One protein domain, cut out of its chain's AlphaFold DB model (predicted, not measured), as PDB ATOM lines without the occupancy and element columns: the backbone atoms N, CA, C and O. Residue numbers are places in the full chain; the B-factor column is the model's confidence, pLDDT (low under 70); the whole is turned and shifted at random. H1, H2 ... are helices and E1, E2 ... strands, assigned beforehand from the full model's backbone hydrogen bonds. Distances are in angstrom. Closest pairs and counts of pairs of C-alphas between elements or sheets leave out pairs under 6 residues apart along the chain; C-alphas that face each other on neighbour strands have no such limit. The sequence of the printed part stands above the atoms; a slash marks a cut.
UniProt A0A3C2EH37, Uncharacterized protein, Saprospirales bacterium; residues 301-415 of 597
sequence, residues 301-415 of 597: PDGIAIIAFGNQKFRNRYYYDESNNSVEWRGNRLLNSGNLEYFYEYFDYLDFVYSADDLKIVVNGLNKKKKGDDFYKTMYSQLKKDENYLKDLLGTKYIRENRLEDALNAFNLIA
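AT A GLANCE: This is residues 301 to 415 of the 597 residues of an uncharacterized protein of Saprospirales bacterium (UniProt A0A3C2EH37). What does the model look like? The small hairpin E1-E2 lies beside H2 at one side of a helical body, in which H3, H6 and H7 run side by side, with H6 between the other two, and H1 starts at H3 and runs away from it at nearly a right angle, between H2 on one side and the short H4 and H5 on the other. Residues 316 to 321 stick out as a free loop. What is it made of? It has 115 printed residues with seven named helices and two strands, in the order H1 E1 E2 H2 H3 H4 H5 H6 H7; the sheet E1 - E2 is antiparallel and the class is mostly helix. How large is it? It is compact, with a radius of gyration of the C-alphas of 15.1 A and spans of 45 by 44 by 25 A.

IN THESE COORDINATES: Where are the strands? E1 is residues 329 to 331, from C-alpha 329 at (55.866, 14.143, -51.189), and E2 is residues 341 to 343. Where are the helices? H2 is residues 346 to 353, H1 301 to 311 (15.4 A), H3 356 to 367 (17.6 A), H4 374 to 379, H5 381 to 385, H6 387 to 400 (20.0 A) and H7 404 to 412 (12.2 A). H1 begins at C-alpha 301 (41.777, 3.492, -58.205) and H7 ends at C-alpha 412 (27.509, -0.772, -42.885).

HOW THE PARTS SIT: How does the sheet pair, and what is near it? In the hairpin E1 and E2, N 331 and O 341 are 2.9 A apart, within hydrogen-bond range. The closest C-alphas of E2 and H2, Phe 343 and Tyr 349, are 5.9 A apart. What does the hub, H1, touch? It touches H2 (Ala 308 and Tyr 346, closest C-alphas, 5.7 A), H3 with residues 361 to 366 of H3 alone (Pro 301 and Val 362, 4.4 A), about perpendicular at 83 degrees, and H5 (Phe 309 and Gln 382, 5.5 A). H1 and H4 only just touch, with 3 pairs of C-alphas within 8 A, the closest being Ile 306 and Met 379, 5.6 A. How do H3, H6 and H7 stand? H3 touches H6 at a shallow tilt of 20 degrees, opposite ways (Ala 356 and Lys 397, 5.2 A), and H6 and H7 form a helical hairpin (Gly 395 and Ala 407, 4.1 A), while H3 and H7 are apart. Are the helix backbones complete? Every O i to N i+4 pair is within hydrogen-bond range in H1, H2, H4, H5, H6 and H7, and 7 of 8 in H3.

THE WHOLE: How far does it reach? The two C-alphas farthest apart, Asp 321 and Glu 405, are 45.0 A apart. Is it unbroken and sure? The printed part has no cut; the link from H1 to E1 is long, with 17 residues. Residues 313 to 326 and 369 to 372 have pLDDT under 70, and the mean of the printed part is 86.3.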
ATOM      1  N   PRO A 301      41.630   4.838 -58.758       96.00
ATOM      2  CA  PRO A 301      41.777   3.492 -58.205       96.00
ATOM      3  C   PRO A 301      43.095   2.826 -58.601       96.00
ATOM      4  O   PRO A 301      43.776   2.258 -57.751       96.00
ATOM      5  N   ASP A 302      43.472   2.889 -59.883       96.06
ATOM      6  CA  ASP A 302      44.731   2.299 -60.340       96.06
ATOM      7  C   ASP A 302      45.947   3.084 -59.845       96.06
ATOM      8  O   ASP A 302      46.938   2.466 -59.455       96.06
ATOM      9  N   GLY A 303      45.864   4.419 -59.824       97.06
ATOM     10  CA  GLY A 303      46.947   5.266 -59.331       97.06
ATOM     11  C   GLY A 303      47.279   4.974 -57.870       97.06
ATOM     12  O   GLY A 303      48.416   4.632 -57.542       97.06
ATOM     13  N   ILE A 304      46.261   5.000 -57.009       97.00
ATOM     14  CA  ILE A 304      46.413   4.757 -55.571       97.00
ATOM     15  C   ILE A 304      46.792   3.309 -55.269       97.00
ATOM     16  O   ILE A 304      47.587   3.075 -54.364       97.00
ATOM     17  N   ALA A 305      46.304   2.328 -56.037       95.88
ATOM     18  CA  ALA A 305      46.721   0.938 -55.852       95.88
ATOM     19  C   ALA A 305      48.228   0.757 -56.057       95.88
ATOM     20  O   ALA A 305      48.883   0.085 -55.263       95.88
ATOM     21  N   ILE A 306      48.787   1.394 -57.087       96.12
ATOM     22  CA  ILE A 306      50.221   1.325 -57.370       96.12
ATOM     23  C   ILE A 306      51.035   2.038 -56.283       96.12
ATOM     24  O   ILE A 306      52.027   1.473 -55.820       96.12
ATOM     25  N   ILE A 307      50.608   3.227 -55.836       95.56
ATOM     26  CA  ILE A 307      51.281   3.960 -54.747       95.56
ATOM     27  C   ILE A 307      51.253   3.133 -53.454       95.56
ATOM     28  O   ILE A 307      52.300   2.888 -52.855       95.56
ATOM     29  N   ALA A 308      50.087   2.606 -53.073       94.19
ATOM     30  CA  ALA A 308      49.929   1.781 -51.878       94.19
ATOM     31  C   ALA A 308      50.762   0.490 -51.936       94.19
ATOM     32  O   ALA A 308      51.343   0.079 -50.932       94.19
ATOM     33  N   PHE A 309      50.858  -0.150 -53.108       93.69
ATOM     34  CA  PHE A 309      51.734  -1.306 -53.299       93.69
ATOM     35  C   PHE A 309      53.215  -0.938 -53.130       93.69
ATOM     36  O   PHE A 309      53.960  -1.714 -52.534       93.69
ATOM     37  N   GLY A 310      53.644   0.235 -53.607       90.88
ATOM     38  CA  GLY A 310      54.990   0.755 -53.355       90.88
ATOM     39  C   GLY A 310      55.261   0.959 -51.860       90.88
ATOM     40  O   GLY A 310      56.261   0.465 -51.348       90.88
ATOM     41  N   ASN A 311      54.317   1.574 -51.136       86.44
ATOM     42  CA  ASN A 311      54.464   1.867 -49.704       86.44
ATOM     43  C   ASN A 311      54.440   0.630 -48.783       86.44
ATOM     44  O   ASN A 311      54.815   0.734 -47.618       86.44
ATOM     45  N   GLN A 312      54.037  -0.556 -49.255       78.75
ATOM     46  CA  GLN A 312      53.894  -1.743 -48.393       78.75
ATOM     47  C   GLN A 312      55.202  -2.180 -47.697       78.75
ATOM     48  O   GLN A 312      55.158  -2.910 -46.707       78.75
ATOM     49  N   LYS A 313      56.366  -1.774 -48.224       68.62
ATOM     50  CA  LYS A 313      57.683  -2.093 -47.648       68.62
ATOM     51  C   LYS A 313      58.012  -1.248 -46.414       68.62
ATOM     52  O   LYS A 313      58.801  -1.698 -45.586       68.62
ATOM     53  N   PHE A 314      57.384  -0.081 -46.273       60.62
ATOM     54  CA  PHE A 314      57.568   0.835 -45.145       60.62
ATOM     55  C   PHE A 314      56.914   0.292 -43.864       60.62
ATOM     56  O   PHE A 314      57.554   0.223 -42.818       60.62
ATOM     57  N   ARG A 315      55.694  -0.256 -43.972       52.53
ATOM     58  CA  ARG A 315      54.896  -0.759 -42.833       52.53
ATOM     59  C   ARG A 315      55.474  -1.956 -42.066       52.53
ATOM     60  O   ARG A 315      54.945  -2.310 -41.023       52.53
ATOM     61  N   ASN A 316      56.532  -2.593 -42.568       47.81
ATOM     62  CA  ASN A 316      57.165  -3.760 -41.937       47.81
ATOM     63  C   ASN A 316      58.508  -3.441 -41.254       47.81
ATOM     64  O   ASN A 316      59.212  -4.368 -40.846       47.81
ATOM     65  N   ARG A 317      58.914  -2.167 -41.153       49.28
ATOM     66  CA  ARG A 317      60.241  -1.790 -40.644       49.28
ATOM     67  C   ARG A 317      60.134  -1.012 -39.335       49.28
ATOM     68  O   ARG A 317      59.922   0.188 -39.326       49.28
ATOM     69  N   TYR A 318      60.367  -1.717 -38.231       43.56
ATOM     70  CA  TYR A 318      60.450  -1.175 -36.865       43.56
ATOM     71  C   TYR A 318      61.705  -0.317 -36.586       43.56
ATOM     72  O   TYR A 318      61.937   0.070 -35.445       43.56
ATOM     73  N   TYR A 319      62.541  -0.030 -37.590       42.66
ATOM     74  CA  TYR A 319      63.828   0.636 -37.395       42.66
ATOM     75  C   TYR A 319      63.949   1.926 -38.212       42.66
ATOM     76  O   TYR A 319      63.858   1.917 -39.439       42.66
ATOM     77  N   TYR A 320      64.256   3.006 -37.491       44.00
ATOM     78  CA  TYR A 320      64.570   4.362 -37.964       44.00
ATOM     79  C   TYR A 320      65.725   4.452 -38.989       44.00
ATOM     80  O   TYR A 320      65.926   5.511 -39.574       44.00
ATOM     81  N   ASP A 321      66.483   3.373 -39.216       44.25
ATOM     82  CA  ASP A 321      67.734   3.386 -39.996       44.25
ATOM     83  C   ASP A 321      67.540   3.038 -41.494       44.25
ATOM     84  O   ASP A 321      68.434   3.218 -42.315       44.25
ATOM     85  N   GLU A 322      66.343   2.582 -41.900       44.91
ATOM     86  CA  GLU A 322      66.025   2.244 -43.304       44.91
ATOM     87  C   GLU A 322      64.831   3.032 -43.883       44.91
ATOM     88  O   GLU A 322      64.128   2.551 -44.782       44.91
ATOM     89  N   SER A 323      64.623   4.266 -43.415       45.81
ATOM     90  CA  SER A 323      63.639   5.244 -43.923       45.81
ATOM     91  C   SER A 323      63.862   5.683 -45.386       45.81
ATOM     92  O   SER A 323      63.065   6.429 -45.943       45.81
ATOM     93  N   ASN A 324      64.911   5.189 -46.051       50.97
ATOM     94  CA  ASN A 324      65.380   5.665 -47.360       50.97
ATOM     95  C   ASN A 324      64.634   5.137 -48.603       50.97
ATOM     96  O   ASN A 324      65.013   5.498 -49.722       50.97
ATOM     97  N   ASN A 325      63.626   4.271 -48.454       53.19
ATOM     98  CA  ASN A 325      63.001   3.617 -49.613       53.19
ATOM     99  C   ASN A 325      61.641   4.195 -50.033       53.19
ATOM    100  O   ASN A 325      61.361   4.163 -51.231       53.19
ATOM    101  N   SER A 326      60.864   4.790 -49.122       67.69
ATOM    102  CA  SER A 326      59.586   5.425 -49.473       67.69
ATOM    103  C   SER A 326      59.793   6.796 -50.112       67.69
ATOM    104  O   SER A 326      60.681   7.554 -49.724       67.69
ATOM    105  N   VAL A 327      58.958   7.133 -51.096       86.62
ATOM    106  CA  VAL A 327      58.920   8.492 -51.642       86.62
ATOM    107  C   VAL A 327      58.226   9.397 -50.636       86.62
ATOM    108  O   VAL A 327      57.118   9.090 -50.218       86.62
ATOM    109  N   GLU A 328      58.865  10.504 -50.282       89.56
ATOM    110  CA  GLU A 328      58.247  11.617 -49.564       89.56
ATOM    111  C   GLU A 328      57.682  12.614 -50.585       89.56
ATOM    112  O   GLU A 328      58.334  12.945 -51.585       89.56
ATOM    113  N   TRP A 329      56.463  13.094 -50.364       92.94
ATOM    114  CA  TRP A 329      55.866  14.143 -51.189       92.94
ATOM    115  C   TRP A 329      54.981  15.053 -50.363       92.94
ATOM    116  O   TRP A 329      54.530  14.689 -49.282       92.94
ATOM    117  N   ARG A 330      54.690  16.230 -50.917       92.38
ATOM    118  CA  ARG A 330      53.777  17.183 -50.303       92.38
ATOM    119  C   ARG A 330      52.473  17.323 -51.062       92.38
ATOM    120  O   ARG A 330      52.399  17.058 -52.267       92.38
ATOM    121  N   GLY A 331      51.438  17.802 -50.391       90.12
ATOM    122  CA  GLY A 331      50.165  18.092 -51.034       90.12
ATOM    123  C   GLY A 331      49.210  18.882 -50.158       90.12
ATOM    124  O   GLY A 331      49.340  18.932 -48.945       90.12
ATOM    125  N   ASN A 332      48.218  19.472 -50.806       89.50
ATOM    126  CA  ASN A 332      47.057  20.047 -50.156       89.50
ATOM    127  C   ASN A 332      45.826  19.748 -51.025       89.50
ATOM    128  O   ASN A 332      45.940  19.536 -52.238       89.50
ATOM    129  N   ARG A 333      44.656  19.682 -50.395       87.81
ATOM    130  CA  ARG A 333      43.363  19.566 -51.075       87.81
ATOM    131  C   ARG A 333      43.076  20.793 -51.951       87.81
ATOM    132  O   ARG A 333      42.552  20.660 -53.056       87.81
ATOM    133  N   LEU A 334      43.400  21.981 -51.450       88.25
ATOM    134  CA  LEU A 334      43.305  23.261 -52.138       88.25
ATOM    135  C   LEU A 334      44.568  23.491 -52.971       88.25
ATOM    136  O   LEU A 334      45.683  23.539 -52.456       88.25
ATOM    137  N   LEU A 335      44.392  23.656 -54.281       87.69
ATOM    138  CA  LEU A 335      45.511  23.786 -55.219       87.69
ATOM    139  C   LEU A 335      46.309  25.087 -55.035       87.69
ATOM    140  O   LEU A 335      47.497  25.130 -55.360       87.69
ATOM    141  N   ASN A 336      45.651  26.119 -54.509       89.50
ATOM    142  CA  ASN A 336      46.173  27.459 -54.263       89.50
ATOM    143  C   ASN A 336      46.594  27.695 -52.801       89.50
ATOM    144  O   ASN A 336      46.988  28.809 -52.470       89.50
ATOM    145  N   SER A 337      46.515  26.680 -51.937       86.44
ATOM    146  CA  SER A 337      46.988  26.787 -50.556       86.44
ATOM    147  C   SER A 337      48.505  26.627 -50.489       86.44
ATOM    148  O   SER A 337      49.081  25.773 -51.173       86.44
ATOM    149  N   GLY A 338      49.145  27.446 -49.651       82.56
ATOM    150  CA  GLY A 338      50.555  27.294 -49.292       82.56
ATOM    151  C   GLY A 338      50.803  26.270 -48.184       82.56
ATOM    152  O   GLY A 338      51.956  25.928 -47.928       82.56
ATOM    153  N   ASN A 339      49.744  25.758 -47.543       84.00
ATOM    154  CA  ASN A 339      49.840  24.783 -46.458       84.00
ATOM    155  C   ASN A 339      50.062  23.362 -47.009       84.00
ATOM    156  O   ASN A 339      49.187  22.498 -46.951       84.00
ATOM    157  N   LEU A 340      51.203  23.135 -47.657       86.38
ATOM    158  CA  LEU A 340      51.545  21.839 -48.240       86.38
ATOM    159  C   LEU A 340      52.003  20.859 -47.148       86.38
ATOM    160  O   LEU A 340      53.132  20.953 -46.670       86.38
ATOM    161  N   GLU A 341      51.152  19.886 -46.824       87.12
ATOM    162  CA  GLU A 341      51.442  18.832 -45.847       87.12
ATOM    163  C   GLU A 341      52.357  17.747 -46.404       87.12
ATOM    164  O   GLU A 341      52.359  17.490 -47.609       87.12
ATOM    165  N   TYR A 342      53.096  17.094 -45.507       88.50
ATOM    166  CA  TYR A 342      54.074  16.050 -45.810       88.50
ATOM    167  C   TYR A 342      53.448  14.657 -45.733       88.50
ATOM    168  O   TYR A 342      52.769  14.321 -44.765       88.50
ATOM    169  N   PHE A 343      53.733  13.816 -46.726       88.56
ATOM    170  CA  PHE A 343      53.227  12.450 -46.799       88.56
ATOM    171  C   PHE A 343      54.346  11.452 -47.071       88.56
ATOM    172  O   PHE A 343      55.160  11.626 -47.982       88.56
ATOM    173  N   TYR A 344      54.316  10.369 -46.299       85.00
ATOM    174  CA  TYR A 344      55.178   9.195 -46.452       85.00
ATOM    175  C   TYR A 344      54.363   7.948 -46.819       85.00
ATOM    176  O   TYR A 344      54.860   7.035 -47.482       85.00
ATOM    177  N   GLU A 345      53.083   7.927 -46.433       85.25
ATOM    178  CA  GLU A 345      52.144   6.854 -46.732       85.25
ATOM    179  C   GLU A 345      50.942   7.340 -47.541       85.25
ATOM    180  O   GLU A 345      50.427   8.445 -47.377       85.25
ATOM    181  N   TYR A 346      50.436   6.449 -48.393       91.94
ATOM    182  CA  TYR A 346      49.250   6.717 -49.197       91.94
ATOM    183  C   TYR A 346      47.994   7.009 -48.357       91.94
ATOM    184  O   TYR A 346      47.129   7.743 -48.823       91.94
ATOM    185  N   PHE A 347      47.849   6.420 -47.161       91.56
ATOM    186  CA  PHE A 347      46.617   6.557 -46.379       91.56
ATOM    187  C   PHE A 347      46.439   7.987 -45.867       91.56
ATOM    188  O   PHE A 347      45.378   8.568 -46.084       91.56
ATOM    189  N   ASP A 348      47.485   8.572 -45.288       88.19
ATOM    190  CA  ASP A 348      47.460   9.949 -44.781       88.19
ATOM    191  C   ASP A 348      47.233  10.941 -45.926       88.19
ATOM    192  O   ASP A 348      46.455  11.888 -45.808       88.19
ATOM    193  N   TYR A 349      47.818  10.656 -47.095       92.25
ATOM    194  CA  TYR A 349      47.566  11.425 -48.309       92.25
ATOM    195  C   TYR A 349      46.089  11.395 -48.727       92.25
ATOM    196  O   TYR A 349      45.515  12.437 -49.047       92.25
ATOM    197  N   LEU A 350      45.440  10.225 -48.697       94.44
ATOM    198  CA  LEU A 350      44.000  10.123 -48.947       94.44
ATOM    199  C   LEU A 350      43.188  10.832 -47.857       94.44
ATOM    200  O   LEU A 350      42.185  11.482 -48.163       94.44
ATOM    201  N   ASP A 351      43.589  10.715 -46.591       92.25
ATOM    202  CA  ASP A 351      42.888  11.335 -45.468       92.25
ATOM    203  C   ASP A 351      42.883  12.864 -45.568       92.25
ATOM    204  O   ASP A 351      41.833  13.496 -45.399       92.25
ATOM    205  N   PHE A 352      44.008  13.451 -45.959       90.31
ATOM    206  CA  PHE A 352      44.144  14.897 -46.066       90.31
ATOM    207  C   PHE A 352      43.650  15.454 -47.410       90.31
ATOM    208  O   PHE A 352      42.837  16.376 -47.449       90.31
ATOM    209  N   VAL A 353      44.098  14.887 -48.536       91.62
ATOM    210  CA  VAL A 353      43.949  15.523 -49.860       91.62
ATOM    211  C   VAL A 353      42.650  15.148 -50.573       91.62
ATOM    212  O   VAL A 353      42.086  15.979 -51.287       91.62
ATOM    213  N   TYR A 354      42.149  13.921 -50.410       93.88
ATOM    214  CA  TYR A 354      40.996  13.446 -51.185       93.88
ATOM    215  C   TYR A 354      39.670  13.917 -50.581       93.88
ATOM    216  O   TYR A 354      39.478  13.890 -49.361       93.88
ATOM    217  N   SER A 355      38.707  14.269 -51.437       93.50
ATOM    218  CA  SER A 355      37.305  14.424 -51.026       93.50
ATOM    219  C   SER A 355      36.662  13.067 -50.701       93.50
ATOM    220  O   SER A 355      37.201  12.010 -51.060       93.50
ATOM    221  N   ALA A 356      35.490  13.059 -50.051       96.69
ATOM    222  CA  ALA A 356      34.754  11.811 -49.854       96.69
ATOM    223  C   ALA A 356      34.362  11.161 -51.193       96.69
ATOM    224  O   ALA A 356      34.400   9.937 -51.324       96.69
ATOM    225  N   ASP A 357      34.036  11.960 -52.213       96.75
ATOM    226  CA  ASP A 357      33.667  11.445 -53.534       96.75
ATOM    227  C   ASP A 357      34.868  10.859 -54.296       96.75
ATOM    228  O   ASP A 357      34.732   9.802 -54.920       96.75
ATOM    229  N   ASP A 358      36.059  11.457 -54.183       96.12
ATOM    230  CA  ASP A 358      37.290  10.884 -54.748       96.12
ATOM    231  C   ASP A 358      37.633   9.542 -54.085       96.12
ATOM    232  O   ASP A 358      37.906   8.548 -54.768       96.12
ATOM    233  N   LEU A 359      37.552   9.462 -52.750       97.19
ATOM    234  CA  LEU A 359      37.794   8.208 -52.032       97.19
ATOM    235  C   LEU A 359      36.729   7.148 -52.355       97.19
ATOM    236  O   LEU A 359      37.053   5.966 -52.498       97.19
ATOM    237  N   LYS A 360      35.468   7.553 -52.555       97.50
ATOM    238  CA  LYS A 360      34.387   6.658 -52.996       97.50
ATOM    239  C   LYS A 360      34.730   5.978 -54.320       97.50
ATOM    240  O   LYS A 360      34.429   4.794 -54.494       97.50
ATOM    241  N   ILE A 361      35.361   6.692 -55.256       96.50
ATOM    242  CA  ILE A 361      35.816   6.124 -56.536       96.50
ATOM    243  C   ILE A 361      36.849   5.016 -56.287       96.50
ATOM    244  O   ILE A 361      36.715   3.930 -56.861       96.50
ATOM    245  N   VAL A 362      37.825   5.251 -55.401       96.50
ATOM    246  CA  VAL A 362      38.859   4.268 -55.029       96.50
ATOM    247  C   VAL A 362      38.240   3.028 -54.375       96.50
ATOM    248  O   VAL A 362      38.458   1.916 -54.859       96.50
ATOM    249  N   VAL A 363      37.404   3.206 -53.344       95.75
ATOM    250  CA  VAL A 363      36.744   2.103 -52.613       95.75
ATOM    251  C   VAL A 363      35.860   1.268 -53.544       95.75
ATOM    252  O   VAL A 363      35.942   0.038 -53.555       95.75
ATOM    253  N   ASN A 364      35.066   1.912 -54.405       93.12
ATOM    254  CA  ASN A 364      34.256   1.206 -55.404       93.12
ATOM    255  C   ASN A 364      35.111   0.461 -56.443       93.12
ATOM    256  O   ASN A 364      34.670  -0.547 -57.005       93.12
ATOM    257  N   GLY A 365      36.319   0.956 -56.718       90.06
ATOM    258  CA  GLY A 365      37.286   0.343 -57.622       90.06
ATOM    259  C   GLY A 365      37.858  -0.982 -57.114       90.06
ATOM    260  O   GLY A 365      38.192  -1.836 -57.934       90.06
ATOM    261  N   LEU A 366      37.896  -1.211 -55.794       87.94
ATOM    262  CA  LEU A 366      38.426  -2.452 -55.198       87.94
ATOM    263  C   LEU A 366      37.665  -3.702 -55.659       87.94
ATOM    264  O   LEU A 366      38.260  -4.763 -55.868       87.94
ATOM    265  N   ASN A 367      36.355  -3.548 -55.872       72.69
ATOM    266  CA  ASN A 367      35.431  -4.630 -56.214       72.69
ATOM    267  C   ASN A 367      35.121  -4.724 -57.719       72.69
ATOM    268  O   ASN A 367      34.590  -5.737 -58.188       72.69
ATOM    269  N   LYS A 368      35.467  -3.701 -58.512       70.44
ATOM    270  CA  LYS A 368      35.195  -3.673 -59.955       70.44
ATOM    271  C   LYS A 368      36.315  -4.361 -60.758       70.44
ATOM    272  O   LYS A 368      37.425  -3.863 -60.875       70.44
ATOM    273  N   LYS A 369      35.958  -5.494 -61.381       57.16
ATOM    274  CA  LYS A 369      36.606  -6.142 -62.548       57.16
ATOM    275  C   LYS A 369      38.120  -6.407 -62.478       57.16
ATOM    276  O   LYS A 369      38.870  -5.845 -63.266       57.16
ATOM    277  N   LYS A 370      38.563  -7.338 -61.621       59.06
ATOM    278  CA  LYS A 370      39.960  -7.848 -61.613       59.06
ATOM    279  C   LYS A 370      40.087  -9.344 -61.277       59.06
ATOM    280  O   LYS A 370      41.127  -9.797 -60.809       59.06
ATOM    281  N   LYS A 371      39.014 -10.130 -61.443       55.56
ATOM    282  CA  LYS A 371      39.062 -11.579 -61.182       55.56
ATOM    283  C   LYS A 371      39.873 -12.265 -62.286       55.56
ATOM    284  O   LYS A 371      39.447 -12.257 -63.432       55.56
ATOM    285  N   GLY A 372      41.013 -12.850 -61.918       67.50
ATOM    286  CA  GLY A 372      41.847 -13.679 -62.797       67.50
ATOM    287  C   GLY A 372      43.064 -12.994 -63.428       67.50
ATOM    288  O   GLY A 372      43.826 -13.677 -64.096       67.50
ATOM    289  N   ASP A 373      43.278 -11.690 -63.212       84.75
ATOM    290  CA  ASP A 373      44.482 -10.990 -63.687       84.75
ATOM    291  C   ASP A 373      45.508 -10.849 -62.547       84.75
ATOM    292  O   ASP A 373      45.280 -10.127 -61.567       84.75
ATOM    293  N   ASP A 374      46.640 -11.547 -62.677       90.06
ATOM    294  CA  ASP A 374      47.721 -11.565 -61.686       90.06
ATOM    295  C   ASP A 374      48.349 -10.186 -61.455       90.06
ATOM    296  O   ASP A 374      48.741  -9.873 -60.324       90.06
ATOM    297  N   PHE A 375      48.394  -9.332 -62.485       93.75
ATOM    298  CA  PHE A 375      48.895  -7.964 -62.356       93.75
ATOM    299  C   PHE A 375      48.071  -7.205 -61.324       93.75
ATOM    300  O   PHE A 375      48.586  -6.670 -60.341       93.75
ATOM    301  N   TYR A 376      46.758  -7.213 -61.518       92.62
ATOM    302  CA  TYR A 376      45.835  -6.509 -60.653       92.62
ATOM    303  C   TYR A 376      45.724  -7.141 -59.271       92.62
ATOM    304  O   TYR A 376      45.609  -6.414 -58.286       92.62
ATOM    305  N   LYS A 377      45.793  -8.473 -59.168       91.38
ATOM    306  CA  LYS A 377      45.895  -9.161 -57.874       91.38
ATOM    307  C   LYS A 377      47.108  -8.673 -57.080       91.38
ATOM    308  O   LYS A 377      46.981  -8.474 -55.875       91.38
ATOM    309  N   THR A 378      48.233  -8.457 -57.759       93.38
ATOM    310  CA  THR A 378      49.470  -7.961 -57.150       93.38
ATOM    311  C   THR A 378      49.341  -6.491 -56.768       93.38
ATOM    312  O   THR A 378      49.441  -6.166 -55.595       93.38
ATOM    313  N   MET A 379      49.046  -5.600 -57.718       94.06
ATOM    314  CA  MET A 379      49.033  -4.153 -57.452       94.06
ATOM    315  C   MET A 379      47.944  -3.731 -56.454       94.06
ATOM    316  O   MET A 379      48.131  -2.782 -55.710       94.06
ATOM    317  N   TYR A 380      46.809  -4.435 -56.384       94.06
ATOM    318  CA  TYR A 380      45.739  -4.109 -55.428       94.06
ATOM    319  C   TYR A 380      45.908  -4.805 -54.073       94.06
ATOM    320  O   TYR A 380      45.035  -4.663 -53.215       94.06
ATOM    321  N   SER A 381      46.974  -5.585 -53.856       92.69
ATOM    322  CA  SER A 381      47.106  -6.403 -52.646       92.69
ATOM    323  C   SER A 381      47.060  -5.568 -51.371       92.69
ATOM    324  O   SER A 381      46.411  -5.984 -50.414       92.69
ATOM    325  N   GLN A 382      47.702  -4.395 -51.360       92.81
ATOM    326  CA  GLN A 382      47.728  -3.536 -50.178       92.81
ATOM    327  C   GLN A 382      46.362  -2.899 -49.905       92.81
ATOM    328  O   GLN A 382      45.846  -3.038 -48.801       92.81
ATOM    329  N   LEU A 383      45.715  -2.307 -50.915       93.94
ATOM    330  CA  LEU A 383      44.382  -1.721 -50.728       93.94
ATOM    331  C   LEU A 383      43.328  -2.754 -50.317       93.94
ATOM    332  O   LEU A 383      42.417  -2.434 -49.567       93.94
ATOM    333  N   LYS A 384      43.447  -4.001 -50.791       92.56
ATOM    334  CA  LYS A 384      42.558  -5.094 -50.369       92.56
ATOM    335  C   LYS A 384      42.773  -5.492 -48.913       92.56
ATOM    336  O   LYS A 384      41.800  -5.784 -48.230       92.56
ATOM    337  N   LYS A 385      44.021  -5.501 -48.431       91.56
ATOM    338  CA  LYS A 385      44.307  -5.711 -47.001       91.56
ATOM    339  C   LYS A 385      43.702  -4.595 -46.149       91.56
ATOM    340  O   LYS A 385      43.175  -4.872 -45.081       91.56
ATOM    341  N   ASP A 386      43.738  -3.364 -46.650       91.56
ATOM    342  CA  ASP A 386      43.214  -2.182 -45.965       91.56
ATOM    343  C   ASP A 386      41.740  -1.869 -46.328       91.56
ATOM    344  O   ASP A 386      41.267  -0.772 -46.047       91.56
ATOM    345  N   GLU A 387      40.975  -2.794 -46.932       93.69
ATOM    346  CA  GLU A 387      39.631  -2.493 -47.468       93.69
ATOM    347  C   GLU A 387      38.681  -1.916 -46.405       93.69
ATOM    348  O   GLU A 387      38.001  -0.920 -46.655       93.69
ATOM    349  N   ASN A 388      38.634  -2.526 -45.218       93.62
ATOM    350  CA  ASN A 388      37.792  -2.033 -44.125       93.62
ATOM    351  C   ASN A 388      38.286  -0.681 -43.591       93.62
ATOM    352  O   ASN A 388      37.466   0.191 -43.319       93.62
ATOM    353  N   TYR A 389      39.603  -0.472 -43.543       91.81
ATOM    354  CA  TYR A 389      40.210   0.787 -43.111       91.81
ATOM    355  C   TYR A 389      39.894   1.937 -44.084       91.81
ATOM    356  O   TYR A 389      39.569   3.049 -43.678       91.81
ATOM    357  N   LEU A 390      39.880   1.659 -45.391       95.38
ATOM    358  CA  LEU A 390      39.480   2.628 -46.417       95.38
ATOM    359  C   LEU A 390      37.981   2.950 -46.378       95.38
ATOM    360  O   LEU A 390      37.592   4.090 -46.627       95.38
ATOM    361  N   LYS A 391      37.126   1.967 -46.067       96.88
ATOM    362  CA  LYS A 391      35.686   2.200 -45.858       96.88
ATOM    363  C   LYS A 391      35.421   3.027 -44.601       96.88
ATOM    364  O   LYS A 391      34.534   3.876 -44.621       96.88
ATOM    365  N   ASP A 392      36.192   2.805 -43.540       95.44
ATOM    366  CA  ASP A 392      36.142   3.606 -42.315       95.44
ATOM    367  C   ASP A 392      36.545   5.058 -42.612       95.44
ATOM    368  O   ASP A 392      35.796   5.992 -42.309       95.44
ATOM    369  N   LEU A 393      37.659   5.254 -43.327       95.44
ATOM    370  CA  LEU A 393      38.068   6.575 -43.797       95.44
ATOM    371  C   LEU A 393      36.976   7.242 -44.652       95.44
ATOM    372  O   LEU A 393      36.677   8.419 -44.457       95.44
ATOM    373  N   LEU A 394      36.337   6.495 -45.558       98.12
ATOM    374  CA  LEU A 394      35.246   7.004 -46.389       98.12
ATOM    375  C   LEU A 394      34.051   7.462 -45.548       98.12
ATOM    376  O   LEU A 394      33.556   8.571 -45.751       98.12
ATOM    377  N   GLY A 395      33.610   6.655 -44.581       98.06
ATOM    378  CA  GLY A 395      32.540   7.052 -43.668       98.06
ATOM    379  C   GLY A 395      32.925   8.268 -42.822       98.06
ATOM    380  O   GLY A 395      32.137   9.199 -42.690       98.06
ATOM    381  N   THR A 396      34.168   8.323 -42.342       96.44
ATOM    382  CA  THR A 396      34.715   9.467 -41.590       96.44
ATOM    383  C   THR A 396      34.690  10.746 -42.428       96.44
ATOM    384  O   THR A 396      34.223  11.781 -41.961       96.44
ATOM    385  N   LYS A 397      35.109  10.688 -43.698       96.19
ATOM    386  CA  LYS A 397      35.024  11.835 -44.615       96.19
ATOM    387  C   LYS A 397      33.585  12.282 -44.859       96.19
ATOM    388  O   LYS A 397      33.324  13.481 -44.875       96.19
ATOM    389  N   TYR A 398      32.634  11.353 -44.967       98.31
ATOM    390  CA  TYR A 398      31.219  11.719 -45.034       98.31
ATOM    391  C   TYR A 398      30.722  12.410 -43.758       98.31
ATOM    392  O   TYR A 398      29.927  13.341 -43.867       98.31
ATOM    393  N   ILE A 399      31.206  12.039 -42.567       97.62
ATOM    394  CA  ILE A 399      30.915  12.789 -41.332       97.62
ATOM    395  C   ILE A 399      31.485  14.214 -41.402       97.62
ATOM    396  O   ILE A 399      30.770  15.161 -41.067       97.62
ATOM    397  N   ARG A 400      32.722  14.393 -41.897       94.62
ATOM    398  CA  ARG A 400      33.332  15.725 -42.100       94.62
ATOM    399  C   ARG A 400      32.463  16.611 -42.986       94.62
ATOM    400  O   ARG A 400      32.137  17.732 -42.617       94.62
ATOM    401  N   GLU A 401      31.992  16.057 -44.098       94.81
ATOM    402  CA  GLU A 401      31.090  16.721 -45.048       94.81
ATOM    403  C   GLU A 401      29.619  16.783 -44.576       94.81
ATOM    404  O   GLU A 401      28.751  17.246 -45.315       94.81
ATOM    405  N   ASN A 402      29.309  16.312 -43.360       94.75
ATOM    406  CA  ASN A 402      27.962  16.228 -42.782       94.75
ATOM    407  C   ASN A 402      26.942  15.435 -43.640       94.75
ATOM    408  O   ASN A 402      25.742  15.715 -43.649       94.75
ATOM    409  N   ARG A 403      27.410  14.403 -44.350       97.81
ATOM    410  CA  ARG A 403      26.628  13.473 -45.186       97.81
ATOM    411  C   ARG A 403      26.324  12.177 -44.426       97.81
ATOM    412  O   ARG A 403      26.807  11.101 -44.771       97.81
ATOM    413  N   LEU A 404      25.521  12.275 -43.365       98.12
ATOM    414  CA  LEU A 404      25.337  11.184 -42.394       98.12
ATOM    415  C   LEU A 404      24.792   9.876 -42.996       98.12
ATOM    416  O   LEU A 404      25.268   8.803 -42.639       98.12
ATOM    417  N   GLU A 405      23.826   9.941 -43.915       98.31
ATOM    418  CA  GLU A 405      23.264   8.734 -44.547       98.31
ATOM    419  C   GLU A 405      24.305   8.034 -45.449       98.31
ATOM    420  O   GLU A 405      24.381   6.806 -45.479       98.31
ATOM    421  N   ASP A 406      25.175   8.793 -46.127       98.62
ATOM    422  CA  ASP A 406      26.305   8.227 -46.879       98.62
ATOM    423  C   ASP A 406      27.345   7.600 -45.935       98.62
ATOM    424  O   ASP A 406      27.846   6.506 -46.211       98.62
ATOM    425  N   ALA A 407      27.628   8.247 -44.797       98.56
ATOM    426  CA  ALA A 407      28.509   7.707 -43.759       98.56
ATOM    427  C   ALA A 407      27.980   6.374 -43.214       98.56
ATOM    428  O   ALA A 407      28.713   5.387 -43.171       98.56
ATOM    429  N   LEU A 408      26.687   6.321 -42.876       98.44
ATOM    430  CA  LEU A 408      26.018   5.105 -42.417       98.44
ATOM    431  C   LEU A 408      26.132   3.983 -43.454       98.44
ATOM    432  O   LEU A 408      26.483   2.853 -43.110       98.44
ATOM    433  N   ASN A 409      25.881   4.290 -44.727       98.06
ATOM    434  CA  ASN A 409      26.020   3.321 -45.810       98.06
ATOM    435  C   ASN A 409      27.457   2.796 -45.934       98.06
ATOM    436  O   ASN A 409      27.640   1.592 -46.094       98.06
ATOM    437  N   ALA A 410      28.471   3.659 -45.822       97.69
ATOM    438  CA  ALA A 410      29.874   3.244 -45.864       97.69
ATOM    439  C   ALA A 410      30.250   2.350 -44.670       97.69
ATOM    440  O   ALA A 410      30.832   1.281 -44.864       97.69
ATOM    441  N   PHE A 411      29.865   2.738 -43.452       97.38
ATOM    442  CA  PHE A 411      30.151   1.973 -42.237       97.38
ATOM    443  C   PHE A 411      29.438   0.613 -42.201       97.38
ATOM    444  O   PHE A 411      30.014  -0.363 -41.729       97.38
ATOM    445  N   ASN A 412      28.230   0.504 -42.766       96.75
ATOM    446  CA  ASN A 412      27.509  -0.772 -42.885       96.75
ATOM    447  C   ASN A 412      28.199  -1.789 -43.817       96.75
ATOM    448  O   ASN A 412      27.904  -2.980 -43.744       96.75
ATOM    449  N   LEU A 413      29.108  -1.352 -44.698       94.88
ATOM    450  CA  LEU A 413      29.887  -2.241 -45.575       94.88
ATOM    451  C   LEU A 413      31.113  -2.859 -44.884       94.88
ATOM    452  O   LEU A 413      31.849  -3.627 -45.519       94.88
ATOM    453  N   ILE A 414      31.363  -2.487 -43.628       94.62
ATOM    454  CA  ILE A 414      32.484  -2.949 -42.813       94.62
ATOM    455  C   ILE A 414      32.018  -4.129 -41.960       94.62
ATOM    456  O   ILE A 414      30.971  -4.078 -41.318       94.62
ATOM    457  N   ALA A 415      32.796  -5.212 -41.962       90.62
ATOM    458  CA  ALA A 415      32.464  -6.408 -41.195       90.62
ATOM    459  C   ALA A 415      32.451  -6.118 -39.685       90.62
ATOM    460  O   ALA A 415      33.330  -5.420 -39.190       90.62
TER     461      ALA A 415